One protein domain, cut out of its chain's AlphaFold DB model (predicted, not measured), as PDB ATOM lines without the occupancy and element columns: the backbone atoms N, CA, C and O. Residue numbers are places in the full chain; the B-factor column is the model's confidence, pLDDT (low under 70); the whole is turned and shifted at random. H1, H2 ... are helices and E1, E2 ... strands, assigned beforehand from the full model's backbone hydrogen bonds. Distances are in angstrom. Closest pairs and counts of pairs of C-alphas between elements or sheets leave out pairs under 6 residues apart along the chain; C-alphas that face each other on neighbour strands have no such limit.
ATOM      1  N   ARG A  22     131.356  59.981  66.340       80.62
ATOM      2  CA  ARG A  22     130.036  59.336  66.209       80.62
ATOM      3  C   ARG A  22     129.418  58.917  67.550       80.62
ATOM      4  O   ARG A  22     128.276  58.465  67.561       80.62
ATOM      5  N   ASP A  23     130.153  59.030  68.657       86.12
ATOM      6  CA  ASP A  23     129.713  58.537  69.964       86.12
ATOM      7  C   ASP A  23     128.873  59.582  70.699       86.12
ATOM      8  O   ASP A  23     129.302  60.725  70.848       86.12
ATOM      9  N   ARG A  24     127.720  59.206  71.259       88.12
ATOM     10  CA  ARG A  24     126.895  60.165  72.010       88.12
ATOM     11  C   ARG A  24     127.578  60.525  73.319       88.12
ATOM     12  O   ARG A  24     127.579  59.739  74.268       88.12
ATOM     13  N   ALA A  25     128.144  61.721  73.360       90.25
ATOM     14  CA  ALA A  25     128.860  62.234  74.509       90.25
ATOM     15  C   ALA A  25     128.033  63.334  75.168       90.25
ATOM     16  O   ALA A  25     127.639  64.297  74.520       90.25
ATOM     17  N   VAL A  26     127.782  63.217  76.466       90.75
ATOM     18  CA  VAL A  26     127.177  64.293  77.254       90.75
ATOM     19  C   VAL A  26     128.272  64.951  78.076       90.75
ATOM     20  O   VAL A  26     128.911  64.315  78.913       90.75
ATOM     21  N   PHE A  27     128.487  66.237  77.840       89.06
ATOM     22  CA  PHE A  27     129.368  67.078  78.631       89.06
ATOM     23  C   PHE A  27     128.546  67.764  79.714       89.06
ATOM     24  O   PHE A  27     127.631  68.530  79.415       89.06
ATOM     25  N   ILE A  28     128.883  67.506  80.974       87.69
ATOM     26  CA  ILE A  28     128.250  68.190  82.103       87.69
ATOM     27  C   ILE A  28     129.095  69.418  82.446       87.69
ATOM     28  O   ILE A  28     130.311  69.285  82.545       87.69
ATOM     29  N   ASP A  29     128.477  70.594  82.562       84.62
ATOM     30  CA  ASP A  29     129.104  71.890  82.905       84.62
ATOM     31  C   ASP A  29     130.503  72.148  82.286       84.62
ATOM     32  O   ASP A  29     131.445  72.540  82.981       84.62
ATOM     33  N   PRO A  30     130.695  71.935  80.970       83.19
ATOM     34  CA  PRO A  30     132.016  72.028  80.367       83.19
ATOM     35  C   PRO A  30     132.541  73.464  80.340       83.19
ATOM     36  O   PRO A  30     131.825  74.427  80.064       83.19
ATOM     37  N   HIS A  31     133.854  73.602  80.504       82.62
ATOM     38  CA  HIS A  31     134.515  74.885  80.303       82.62
ATOM     39  C   HIS A  31     134.463  75.312  78.813       82.62
ATOM     40  O   HIS A  31     134.765  74.494  77.940       82.62
ATOM     41  N   PRO A  32     134.212  76.597  78.483       80.62
ATOM     42  CA  PRO A  32     134.050  77.058  77.095       80.62
ATOM     43  C   PRO A  32     135.233  76.741  76.170       80.62
ATOM     44  O   PRO A  32     135.066  76.473  74.985       80.62
ATOM     45  N   ALA A  33     136.455  76.770  76.706       82.25
ATOM     46  CA  ALA A  33     137.652  76.415  75.942       82.25
ATOM     47  C   ALA A  33     137.679  74.939  75.508       82.25
ATOM     48  O   ALA A  33     138.263  74.644  74.474       82.25
ATOM     49  N   LEU A  34     137.049  74.034  76.266       82.44
ATOM     50  CA  LEU A  34     136.919  72.631  75.882       82.44
ATOM     51  C   LEU A  34     135.898  72.473  74.749       82.44
ATOM     52  O   LEU A  34     136.185  71.794  73.772       82.44
ATOM     53  N   LEU A  35     134.753  73.161  74.844       81.56
ATOM     54  CA  LEU A  35     133.693  73.130  73.826       81.56
ATOM     55  C   LEU A  35     134.213  73.473  72.425       81.56
ATOM     56  O   LEU A  35     133.861  72.816  71.451       81.56
ATOM     57  N   ARG A  36     135.097  74.473  72.324       82.06
ATOM     58  CA  ARG A  36     135.689  74.888  71.042       82.06
ATOM     59  C   ARG A  36     136.486  73.770  70.370       82.06
ATOM     60  O   ARG A  36     136.400  73.611  69.158       82.06
ATOM     61  N   GLU A  37     137.222  72.985  71.151       82.88
ATOM     62  CA  GLU A  37     138.069  71.896  70.645       82.88
ATOM     63  C   GLU A  37     137.242  70.670  70.205       82.88
ATOM     64  O   GLU A  37     137.717  69.873  69.403       82.88
ATOM     65  N   PHE A  38     135.999  70.536  70.689       80.44
ATOM     66  CA  PHE A  38     135.061  69.463  70.318       80.44
ATOM     67  C   PHE A  38     133.989  69.898  69.314       80.44
ATOM     68  O   PHE A  38     133.096  69.119  68.997       80.44
ATOM     69  N   SER A  39     134.072  71.115  68.779       76.12
ATOM     70  CA  SER A  39     133.058  71.668  67.869       76.12
ATOM     71  C   SER A  39     132.778  70.804  66.629       76.12
ATOM     72  O   SER A  39     131.677  70.851  66.099       76.12
ATOM     73  N   SER A  40     133.727  69.969  66.198       72.94
ATOM     74  CA  SER A  40     133.583  69.036  65.069       72.94
ATOM     75  C   SER A  40     132.891  67.704  65.401       72.94
ATOM     76  O   SER A  40     132.714  66.869  64.512       72.94
ATOM     77  N   TYR A  41     132.517  67.463  66.659       77.12
ATOM     78  CA  TYR A  41     131.881  66.219  67.098       77.12
ATOM     79  C   TYR A  41     130.364  66.355  66.963       77.12
ATOM     80  O   TYR A  41     129.760  67.229  67.578       77.12
ATOM     81  N   GLN A  42     129.743  65.473  66.176       64.00
ATOM     82  CA  GLN A  42     128.332  65.599  65.778       64.00
ATOM     83  C   GLN A  42     127.323  65.255  66.884       64.00
ATOM     84  O   GLN A  42     126.123  65.429  66.713       64.00
ATOM     85  N   CYS A  43     127.788  64.724  68.007       65.62
ATOM     86  CA  CYS A  43     126.960  64.013  68.982       65.62
ATOM     87  C   CYS A  43     127.278  64.420  70.425       65.62
ATOM     88  O   CYS A  43     127.043  63.655  71.365       65.62
ATOM     89  N   ALA A  44     127.834  65.618  70.593       75.50
ATOM     90  CA  ALA A  44     128.171  66.175  71.887       75.50
ATOM     91  C   ALA A  44     127.024  67.055  72.416       75.50
ATOM     92  O   ALA A  44     126.708  68.114  71.879       75.50
ATOM     93  N   PHE A  45     126.380  66.593  73.480       81.50
ATOM     94  CA  PHE A  45     125.314  67.297  74.187       81.50
ATOM     95  C   PHE A  45     125.886  68.030  75.396       81.50
ATOM     96  O   PHE A  45     126.856  67.568  75.999       81.50
ATOM     97  N   VAL A  46     125.265  69.139  75.796       80.44
ATOM     98  CA  VAL A  46     125.659  69.874  77.009       80.44
ATOM     99  C   VAL A  46     124.540  69.812  78.023       80.44
ATOM    100  O   VAL A  46     123.419  70.206  77.729       80.44
ATOM    101  N   PHE A  47     124.859  69.357  79.227       78.06
ATOM    102  CA  PHE A  47     123.977  69.438  80.382       78.06
ATOM    103  C   PHE A  47     124.576  70.420  81.388       78.06
ATOM    104  O   PHE A  47     125.744  70.294  81.758       78.06
ATOM    105  N   ARG A  48     123.808  71.428  81.805       76.81
ATOM    106  CA  ARG A  48     124.276  72.446  82.753       76.81
ATOM    107  C   ARG A  48     123.569  72.250  84.088       76.81
ATOM    108  O   ARG A  48     122.351  72.353  84.146       76.81
ATOM    109  N   THR A  49     124.317  71.968  85.154       70.25
ATOM    110  CA  THR A  49     123.748  71.902  86.514       70.25
ATOM    111  C   THR A  49     123.754  73.254  87.216       70.25
ATOM    112  O   THR A  49     123.064  73.432  88.218       70.25
ATOM    113  N   ARG A  50     124.518  74.217  86.690       68.31
ATOM    114  CA  ARG A  50     124.521  75.613  87.134       68.31
ATOM    115  C   ARG A  50     124.090  76.548  86.013       68.31
ATOM    116  O   ARG A  50     124.251  76.221  84.838       68.31
ATOM    117  N   GLU A  51     123.694  77.764  86.395       57.56
ATOM    118  CA  GLU A  51     123.766  78.973  85.560       57.56
ATOM    119  C   GLU A  51     125.231  79.270  85.195       57.56
ATOM    120  O   GLU A  51     125.856  80.245  85.608       57.56
ATOM    121  N   THR A  52     125.851  78.365  84.452       57.06
ATOM    122  CA  THR A  52     127.078  78.675  83.747       57.06
ATOM    123  C   THR A  52     126.654  79.645  82.653       57.06
ATOM    124  O   THR A  52     125.808  79.266  81.838       57.06
ATOM    125  N   ALA A  53     127.195  80.874  82.713       53.38
ATOM    126  CA  ALA A  53     126.944  82.009  81.815       53.38
ATOM    127  C   ALA A  53     126.606  81.570  80.387       53.38
ATOM    128  O   ALA A  53     127.157  80.562  79.948       53.38
ATOM    129  N   ASP A  54     125.762  82.319  79.670       65.31
ATOM    130  CA  ASP A  54     125.327  82.071  78.283       65.31
ATOM    131  C   ASP A  54     126.498  81.873  77.306       65.31
ATOM    132  O   ASP A  54     126.871  82.735  76.515       65.31
ATOM    133  N   ILE A  55     127.133  80.707  77.383       69.12
ATOM    134  CA  ILE A  55     128.202  80.295  76.502       69.12
ATOM    135  C   ILE A  55     127.506  79.822  75.232       69.12
ATOM    136  O   ILE A  55     126.697  78.886  75.319       69.12
ATOM    137  N   PRO A  56     127.828  80.416  74.074       76.88
ATOM    138  CA  PRO A  56     127.324  79.943  72.797       76.88
ATOM    139  C   PRO A  56     127.712  78.480  72.609       76.88
ATOM    140  O   PRO A  56     128.884  78.113  72.758       76.88
ATOM    141  N   LEU A  57     126.722  77.643  72.313       79.81
ATOM    142  CA  LEU A  57     126.969  76.255  71.955       79.81
ATOM    143  C   LEU A  57     127.519  76.189  70.523       79.81
ATOM    144  O   LEU A  57     127.113  76.997  69.683       79.81
ATOM    145  N   PRO A  58     128.445  75.261  70.231       80.31
ATOM    146  CA  PRO A  58     128.837  74.983  68.856       80.31
ATOM    147  C   PRO A  58     127.640  74.522  68.012       80.31
ATOM    148  O   PRO A  58     126.648  74.014  68.535       80.31
ATOM    149  N   GLU A  59     127.741  74.675  66.696       79.69
ATOM    150  CA  GLU A  59     126.708  74.208  65.772       79.69
ATOM    151  C   GLU A  59     126.496  72.687  65.895       79.69
ATOM    152  O   GLU A  59     127.448  71.923  66.055       79.69
ATOM    153  N   GLY A  60     125.235  72.245  65.873       79.94
ATOM    154  CA  GLY A  60     124.859  70.837  66.047       79.94
ATOM    155  C   GLY A  60     124.811  70.350  67.500       79.94
ATOM    156  O   GLY A  60     124.359  69.234  67.756       79.94
ATOM    157  N   TRP A  61     125.221  71.171  68.468       85.38
ATOM    158  CA  TRP A  61     125.140  70.818  69.882       85.38
ATOM    159  C   TRP A  61     123.773  71.175  70.457       85.38
ATOM    160  O   TRP A  61     123.209  72.227  70.164       85.38
ATOM    161  N   THR A  62     123.258  70.310  71.328       86.75
ATOM    162  CA  THR A  62     121.960  70.509  71.982       86.75
ATOM    163  C   THR A  62     122.142  70.676  73.488       86.75
ATOM    164  O   THR A  62     122.865  69.902  74.126       86.75
ATOM    165  N   LEU A  63     121.482  71.692  74.052       87.56
ATOM    166  CA  LEU A  63     121.364  71.859  75.497       87.56
ATOM    167  C   LEU A  63     120.313  70.884  76.027       87.56
ATOM    168  O   LEU A  63     119.166  70.902  75.588       87.56
ATOM    169  N   LEU A  64     120.705  70.057  76.985       89.12
ATOM    170  CA  LEU A  64     119.796  69.192  77.718       89.12
ATOM    171  C   LEU A  64     119.339  69.945  78.978       89.12
ATOM    172  O   LEU A  64     120.202  70.393  79.738       89.12
ATOM    173  N   PRO A  65     118.024  70.133  79.191       85.44
ATOM    174  CA  PRO A  65     117.512  70.955  80.289       85.44
ATOM    175  C   PRO A  65     117.607  70.266  81.656       85.44
ATOM    176  O   PRO A  65     117.792  70.927  82.673       85.44
ATOM    177  N   ASP A  66     117.498  68.939  81.691       88.38
ATOM    178  CA  ASP A  66     117.414  68.161  82.923       88.38
ATOM    179  C   ASP A  66     118.057  66.769  82.771       88.38
ATOM    180  O   ASP A  66     118.523  66.357  81.704       88.38
ATOM    181  N   TRP A  67     118.087  66.028  83.878       88.50
ATOM    182  CA  TRP A  67     118.607  64.663  83.922       88.50
ATOM    183  C   TRP A  67     117.754  63.660  83.132       88.50
ATOM    184  O   TRP A  67     118.265  62.617  82.720       88.50
ATOM    185  N   GLU A  68     116.471  63.938  82.907       90.62
ATOM    186  CA  GLU A  68     115.598  63.066  82.120       90.62
ATOM    187  C   GLU A  68     115.953  63.152  80.634       90.62
ATOM    188  O   GLU A  68     116.123  62.124  79.978       90.62
ATOM    189  N   ALA A  69     116.211  64.357  80.133       90.06
ATOM    190  CA  ALA A  69     116.725  64.598  78.797       90.06
ATOM    191  C   ALA A  69     118.103  63.946  78.597       90.06
ATOM    192  O   ALA A  69     118.357  63.348  77.550       90.06
ATOM    193  N   VAL A  70     118.975  63.967  79.615       89.62
ATOM    194  CA  VAL A  70     120.247  63.216  79.593       89.62
ATOM    195  C   VAL A  70     120.007  61.714  79.478       89.62
ATOM    196  O   VAL A  70     120.635  61.054  78.650       89.62
ATOM    197  N   ARG A  71     119.072  61.159  80.254       90.88
ATOM    198  CA  ARG A  71     118.703  59.740  80.162       90.88
ATOM    199  C   ARG A  71     118.142  59.393  78.778       90.88
ATOM    200  O   ARG A  71     118.522  58.370  78.205       90.88
ATOM    201  N   ALA A  72     117.270  60.237  78.229       90.56
ATOM    202  CA  ALA A  72     116.646  60.052  76.921       90.56
ATOM    203  C   ALA A  72     117.665  60.131  75.773       90.56
ATOM    204  O   ALA A  72     117.598  59.328  74.839       90.56
ATOM    205  N   ALA A  73     118.665  61.013  75.888       88.50
ATOM    206  CA  ALA A  73     119.788  61.113  74.954       88.50
ATOM    207  C   ALA A  73     120.642  59.833  74.907       88.50
ATOM    208  O   ALA A  73     121.359  59.604  73.929       88.50
ATOM    209  N   ARG A  74     120.518  58.957  75.917       89.81
ATOM    210  CA  ARG A  74     121.112  57.615  75.932       89.81
ATOM    211  C   ARG A  74     122.636  57.650  75.686       89.81
ATOM    212  O   ARG A  74     123.097  56.949  74.778       89.81
ATOM    213  N   PRO A  75     123.401  58.429  76.478       89.94
ATOM    214  CA  PRO A  75     124.817  58.671  76.240       89.94
ATOM    215  C   PRO A  75     125.641  57.391  76.293       89.94
ATOM    216  O   PRO A  75     125.426  56.526  77.143       89.94
ATOM    217  N   ASP A  76     126.615  57.314  75.397       90.50
ATOM    218  CA  ASP A  76     127.657  56.293  75.406       90.50
ATOM    219  C   ASP A  76     128.836  56.769  76.286       90.50
ATOM    220  O   ASP A  76     129.489  55.969  76.962       90.50
ATOM    221  N   TYR A  77     129.041  58.092  76.363       91.25
ATOM    222  CA  TYR A  77     130.021  58.741  77.233       91.25
ATOM    223  C   TYR A  77     129.410  59.887  78.039       91.25
ATOM    224  O   TYR A  77     128.671  60.713  77.506       91.25
ATOM    225  N   ILE A  78     129.792  59.991  79.311       91.38
ATOM    226  CA  ILE A  78     129.541  61.177  80.136       91.38
ATOM    227  C   ILE A  78     130.884  61.779  80.529       91.38
ATOM    228  O   ILE A  78     131.707  61.118  81.158       91.38
ATOM    229  N   VAL A  79     131.112  63.035  80.154       89.75
ATOM    230  CA  VAL A  79     132.378  63.738  80.374       89.75
ATOM    231  C   VAL A  79     132.214  64.769  81.487       89.75
ATOM    232  O   VAL A  79     131.420  65.705  81.387       89.75
ATOM    233  N   LEU A  80     133.014  64.604  82.539       87.94
ATOM    234  CA  LEU A  80     133.078  65.470  83.713       87.94
ATOM    235  C   LEU A  80     134.439  66.175  83.726       87.94
ATOM    236  O   LEU A  80     135.404  65.679  84.310       87.94
ATOM    237  N   ALA A  81     134.547  67.315  83.046       79.56
ATOM    238  CA  ALA A  81     135.820  68.005  82.838       79.56
ATOM    239  C   ALA A  81     135.925  69.291  83.673       79.56
ATOM    240  O   ALA A  81     135.727  70.392  83.165       79.56
ATOM    241  N   GLY A  82     136.300  69.141  84.951       70.12
ATOM    242  CA  GLY A  82     136.536  70.262  85.875       70.12
ATOM    243  C   GLY A  82     135.417  70.556  86.885       70.12
ATOM    244  O   GLY A  82     135.555  71.488  87.674       70.12
ATOM    245  N   ASN A  83     134.357  69.746  86.919       64.31
ATOM    246  CA  ASN A  83     133.139  70.043  87.695       64.31
ATOM    247  C   ASN A  83     133.278  69.762  89.196       64.31
ATOM    248  O   ASN A  83     132.689  70.450  90.026       64.31
ATOM    249  N   PHE A  84     134.106  68.779  89.560       69.25
ATOM    250  CA  PHE A  84     134.213  68.287  90.935       69.25
ATOM    251  C   PHE A  84     134.704  69.329  91.946       69.25
ATOM    252  O   PHE A  84     134.400  69.218  93.127       69.25
ATOM    253  N   HIS A  85     135.442  70.353  91.509       64.19
ATOM    254  CA  HIS A  85     135.970  71.388  92.406       64.19
ATOM    255  C   HIS A  85     134.897  72.322  92.982       64.19
ATOM    256  O   HIS A  85     135.176  73.039  93.939       64.19
ATOM    257  N   TYR A  86     133.699  72.331  92.399       66.81
ATOM    258  CA  TYR A  86     132.612  73.239  92.772       66.81
ATOM    259  C   TYR A  86     131.357  72.505  93.242       66.81
ATOM    260  O   TYR A  86     130.356  73.146  93.567       66.81
ATOM    261  N   MET A  87     131.397  71.174  93.251       71.12
ATOM    262  CA  MET A  87     130.269  70.351  93.651       71.12
ATOM    263  C   MET A  87     130.223  70.255  95.180       71.12
ATOM    264  O   MET A  87     131.207  69.821  95.778       71.12
ATOM    265  N   PRO A  88     129.104  70.654  95.812       68.25
ATOM    266  CA  PRO A  88     128.960  70.577  97.263       68.25
ATOM    267  C   PRO A  88     128.917  69.124  97.749       68.25
ATOM    268  O   PRO A  88     129.473  68.820  98.797       68.25
ATOM    269  N   ASP A  89     128.317  68.231  96.956       83.50
ATOM    270  CA  ASP A  89     128.274  66.796  97.224       83.50
ATOM    271  C   ASP A  89     128.585  66.006  95.946       83.50
ATOM    272  O   ASP A  89     127.809  65.970  94.984       83.50
ATOM    273  N   VAL A  90     129.768  65.395  95.928       82.69
ATOM    274  CA  VAL A  90     130.243  64.585  94.804       82.69
ATOM    275  C   VAL A  90     129.502  63.253  94.726       82.69
ATOM    276  O   VAL A  90     129.249  62.770  93.624       82.69
ATOM    277  N   GLN A  91     129.130  62.668  95.864       86.38
ATOM    278  CA  GLN A  91     128.476  61.369  95.897       86.38
ATOM    279  C   GLN A  91     127.066  61.462  95.321       86.38
ATOM    280  O   GLN A  91     126.755  60.745  94.372       86.38
ATOM    281  N   VAL A  92     126.256  62.409  95.802       87.31
ATOM    282  CA  VAL A  92     124.889  62.625  95.297       87.31
ATOM    283  C   VAL A  92     124.895  62.925  93.798       87.31
ATOM    284  O   VAL A  92     124.035  62.463  93.046       87.31
ATOM    285  N   PHE A  93     125.879  63.685  93.321       87.31
ATOM    286  CA  PHE A  93     126.027  63.932  91.891       87.31
ATOM    287  C   PHE A  93     126.368  62.660  91.111       87.31
ATOM    288  O   PHE A  93     125.757  62.401  90.075       87.31
ATOM    289  N   LEU A  94     127.324  61.858  91.584       88.25
ATOM    290  CA  LEU A  94     127.696  60.611  90.917       88.25
ATOM    291  C   LEU A  94     126.557  59.586  90.941       88.25
ATOM    292  O   LEU A  94     126.409  58.838  89.980       88.25
ATOM    293  N   GLU A  95     125.713  59.587  91.972       90.69
ATOM    294  CA  GLU A  95     124.480  58.797  92.016       90.69
ATOM    295  C   GLU A  95     123.487  59.238  90.931       90.69
ATOM    296  O   GLU A  95     122.938  58.391  90.224       90.69
ATOM    297  N   LYS A  96     123.319  60.552  90.708       89.56
ATOM    298  CA  LYS A  96     122.505  61.083  89.597       89.56
ATOM    299  C   LYS A  96     123.074  60.703  88.232       89.56
ATOM    300  O   LYS A  96     122.330  60.226  87.376       89.56
ATOM    301  N   VAL A  97     124.391  60.845  88.045       90.19
ATOM    302  CA  VAL A  97     125.092  60.430  86.819       90.19
ATOM    303  C   VAL A  97     124.896  58.936  86.572       90.19
ATOM    304  O   VAL A  97     124.484  58.539  85.486       90.19
ATOM    305  N   ARG A  98     125.112  58.101  87.592       90.50
ATOM    306  CA  ARG A  98     124.868  56.657  87.515       90.50
ATOM    307  C   ARG A  98     123.422  56.357  87.137       90.50
ATOM    308  O   ARG A  98     123.187  55.452  86.346       90.50
ATOM    309  N   GLY A  99     122.472  57.121  87.671       90.00
ATOM    310  CA  GLY A  99     121.058  56.983  87.362       90.00
ATOM    311  C   GLY A  99     120.750  57.127  85.873       90.00
ATOM    312  O   GLY A  99     119.867  56.422  85.394       90.00
ATOM    313  N   VAL A 100     121.456  57.996  85.145       90.31
ATOM    314  CA  VAL A 100     121.220  58.275  83.713       90.31
ATOM    315  C   VAL A 100     122.120  57.473  82.764       90.31
ATOM    316  O   VAL A 100     121.870  57.449  81.558       90.31
ATOM    317  N   CYS A 101     123.139  56.797  83.296       89.12
ATOM    318  CA  CYS A 101     124.009  55.902  82.541       89.12
ATOM    319  C   CYS A 101     123.297  54.601  82.146       89.12
ATOM    320  O   CYS A 101     122.545  54.013  82.922       89.12
ATOM    321  N   LYS A 102     123.626  54.093  80.957       87.19
ATOM    322  CA  LYS A 102     123.430  52.676  80.621       87.19
ATOM    323  C   LYS A 102     124.540  51.826  81.257       87.19
ATOM    324  O   LYS A 102     125.592  52.386  81.571       87.19
ATOM    325  N   PRO A 103     124.370  50.499  81.390       85.12
ATOM    326  CA  PRO A 103     125.418  49.618  81.915       85.12
ATOM    327  C   PRO A 103     126.758  49.732  81.168       85.12
ATOM    328  O   PRO A 103     127.815  49.605  81.776       85.12
ATOM    329  N   GLU A 104     126.723  50.019  79.866       88.19
ATOM    330  CA  GLU A 104     127.905  50.137  79.007       88.19
ATOM    331  C   GLU A 104     128.442  51.574  78.912       88.19
ATOM    332  O   GLU A 104     129.506  51.798  78.327       88.19
ATOM    333  N   ALA A 105     127.712  52.553  79.459       89.81
ATOM    334  CA  ALA A 105     128.091  53.955  79.378       89.81
ATOM    335  C   ALA A 105     129.355  54.214  80.203       89.81
ATOM    336  O   ALA A 105     129.484  53.792  81.354       89.81
ATOM    337  N   ARG A 106     130.298  54.948  79.614       91.44
ATOM    338  CA  ARG A 106     131.581  55.253  80.249       91.44
ATOM    339  C   ARG A 106     131.563  56.664  80.811       91.44
ATOM    340  O   ARG A 106     131.315  57.630  80.093       91.44
ATOM    341  N   VAL A 107     131.884  56.794  82.093       90.38
ATOM    342  CA  VAL A 107     132.050  58.099  82.738       90.38
ATOM    343  C   VAL A 107     133.529  58.472  82.717       90.38
ATOM    344  O   VAL A 107     134.359  57.769  83.290       90.38
ATOM    345  N   ILE A 108     133.869  59.578  82.057       89.56
ATOM    346  CA  ILE A 108     135.228  60.117  82.009       89.56
ATOM    347  C   ILE A 108     135.304  61.321  82.944       89.56
ATOM    348  O   ILE A 108     134.795  62.399  82.641       89.56
ATOM    349  N   ALA A 109     135.969  61.134  84.079       87.00
ATOM    350  CA  ALA A 109     136.234  62.181  85.053       87.00
ATOM    351  C   ALA A 109     137.639  62.758  84.863       87.00
ATOM    352  O   ALA A 109     138.635  62.046  84.980       87.00
ATOM    353  N   ILE A 110     137.725  64.063  84.601       82.88
ATOM    354  CA  ILE A 110     138.988  64.789  84.472       82.88
ATOM    355  C   ILE A 110     139.044  65.827  85.584       82.88
ATOM    356  O   ILE A 110     138.360  66.854  85.545       82.88
ATOM    357  N   GLN A 111     139.872  65.543  86.585       76.38
ATOM    358  CA  GLN A 111     140.044  66.384  87.760       76.38
ATOM    359  C   GLN A 111     141.521  66.600  88.080       76.38
ATOM    360  O   GLN A 111     142.354  65.704  87.937       76.38
TER     361      GLN A 111
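Overview. This is residues 22 to 111 of the 148 residues of an uncharacterized protein of Candidatus Omnitrophica bacterium ADurb.Bin277 (UniProt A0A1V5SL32). A strongly twisted wall of five parallel strands has two helices, H2 and H4, packed over one face and touching each other, while H1 and H3 only graze the sheet. A long loop, residues 48 to 61, leads from E2 back to the beginning of E3. The printed part has 90 residues, with named elements in the order E1 H1 E2 E3 H2 E4 H3 H4 E5; the sheet's order is E3 E2 E1 E4 E5, and the class is mixed, helices and strands. It is compact, with a radius of gyration of the C-alphas of 12.1 A and spans of 32 by 27 by 22 A.

Arrangement. Begin with E1, residues 25 to 28, an inner strand. H1, residues 32 to 37, is only just on the sheet, with 5 pairs of C-alphas within 10 A, and only grazes it with residues 34 to 35. It leads to E2, residues 44 to 47, parallel to E1 at 27 degrees, with N 45 and O 25 2.8 A apart; E1, H1, E2 is a strand-helix-strand unit, two parallel neighbours joined through a helix, with a right-handed crossover. E3, residues 62 to 64, is an edge strand parallel to E2, with N 64 and O 46 2.8 A apart. H2, residues 67 to 73, lies over E2 at a height over the sheet of 9.0 A, and runs along the strands at 8 degrees to E2 on the local plane. E4, residues 77 to 81, is parallel to E1, with N 79 and O 26 2.8 A apart; E3, H2, E4 is a split strand-helix-strand unit, its two strands running the same way with E2 and E1 between them in the sheet, and its crossover is right-handed. H3, residues 83 to 86, only grazes the sheet with residues 83 to 84. H4, residues 90 to 100, touches H2 at a steep tilt of 38 degrees, the same way; the closest C-alphas, of Arg 71 and Val 100, are 4.6 A apart. E5, residues 106 to 110, is the other edge strand, parallel to E4, with N 108 and O 78 2.8 A apart; E4, H3, H4, E5 is a strand-helix-strand unit with a right-handed crossover. Every O i to N i+4 pair is within hydrogen-bond range in H2 and H4, 1 of 2 in H1, and H3 is too short for one.

Along the chain. Find C-alpha 25 at (128.860, 62.234, 74.509), where E1 begins. H4 runs 15.6 A from C-alpha 90 at (130.243, 64.585, 94.804). E4 spans 12.3 A, and E5 spans 12.8 A, ending at C-alpha 110 at (138.988, 64.789, 84.472).

Size, cuts and confidence. The farthest C-alphas, of Arg 22 and Pro 88, are 33.0 A apart. The printed part has no cut, and the link from E2 to E3 is long. Look for pLDDT under 70 at residues 42 to 43, 50 to 55, 83 to 86 and 88; the mean of the printed part is 81.9.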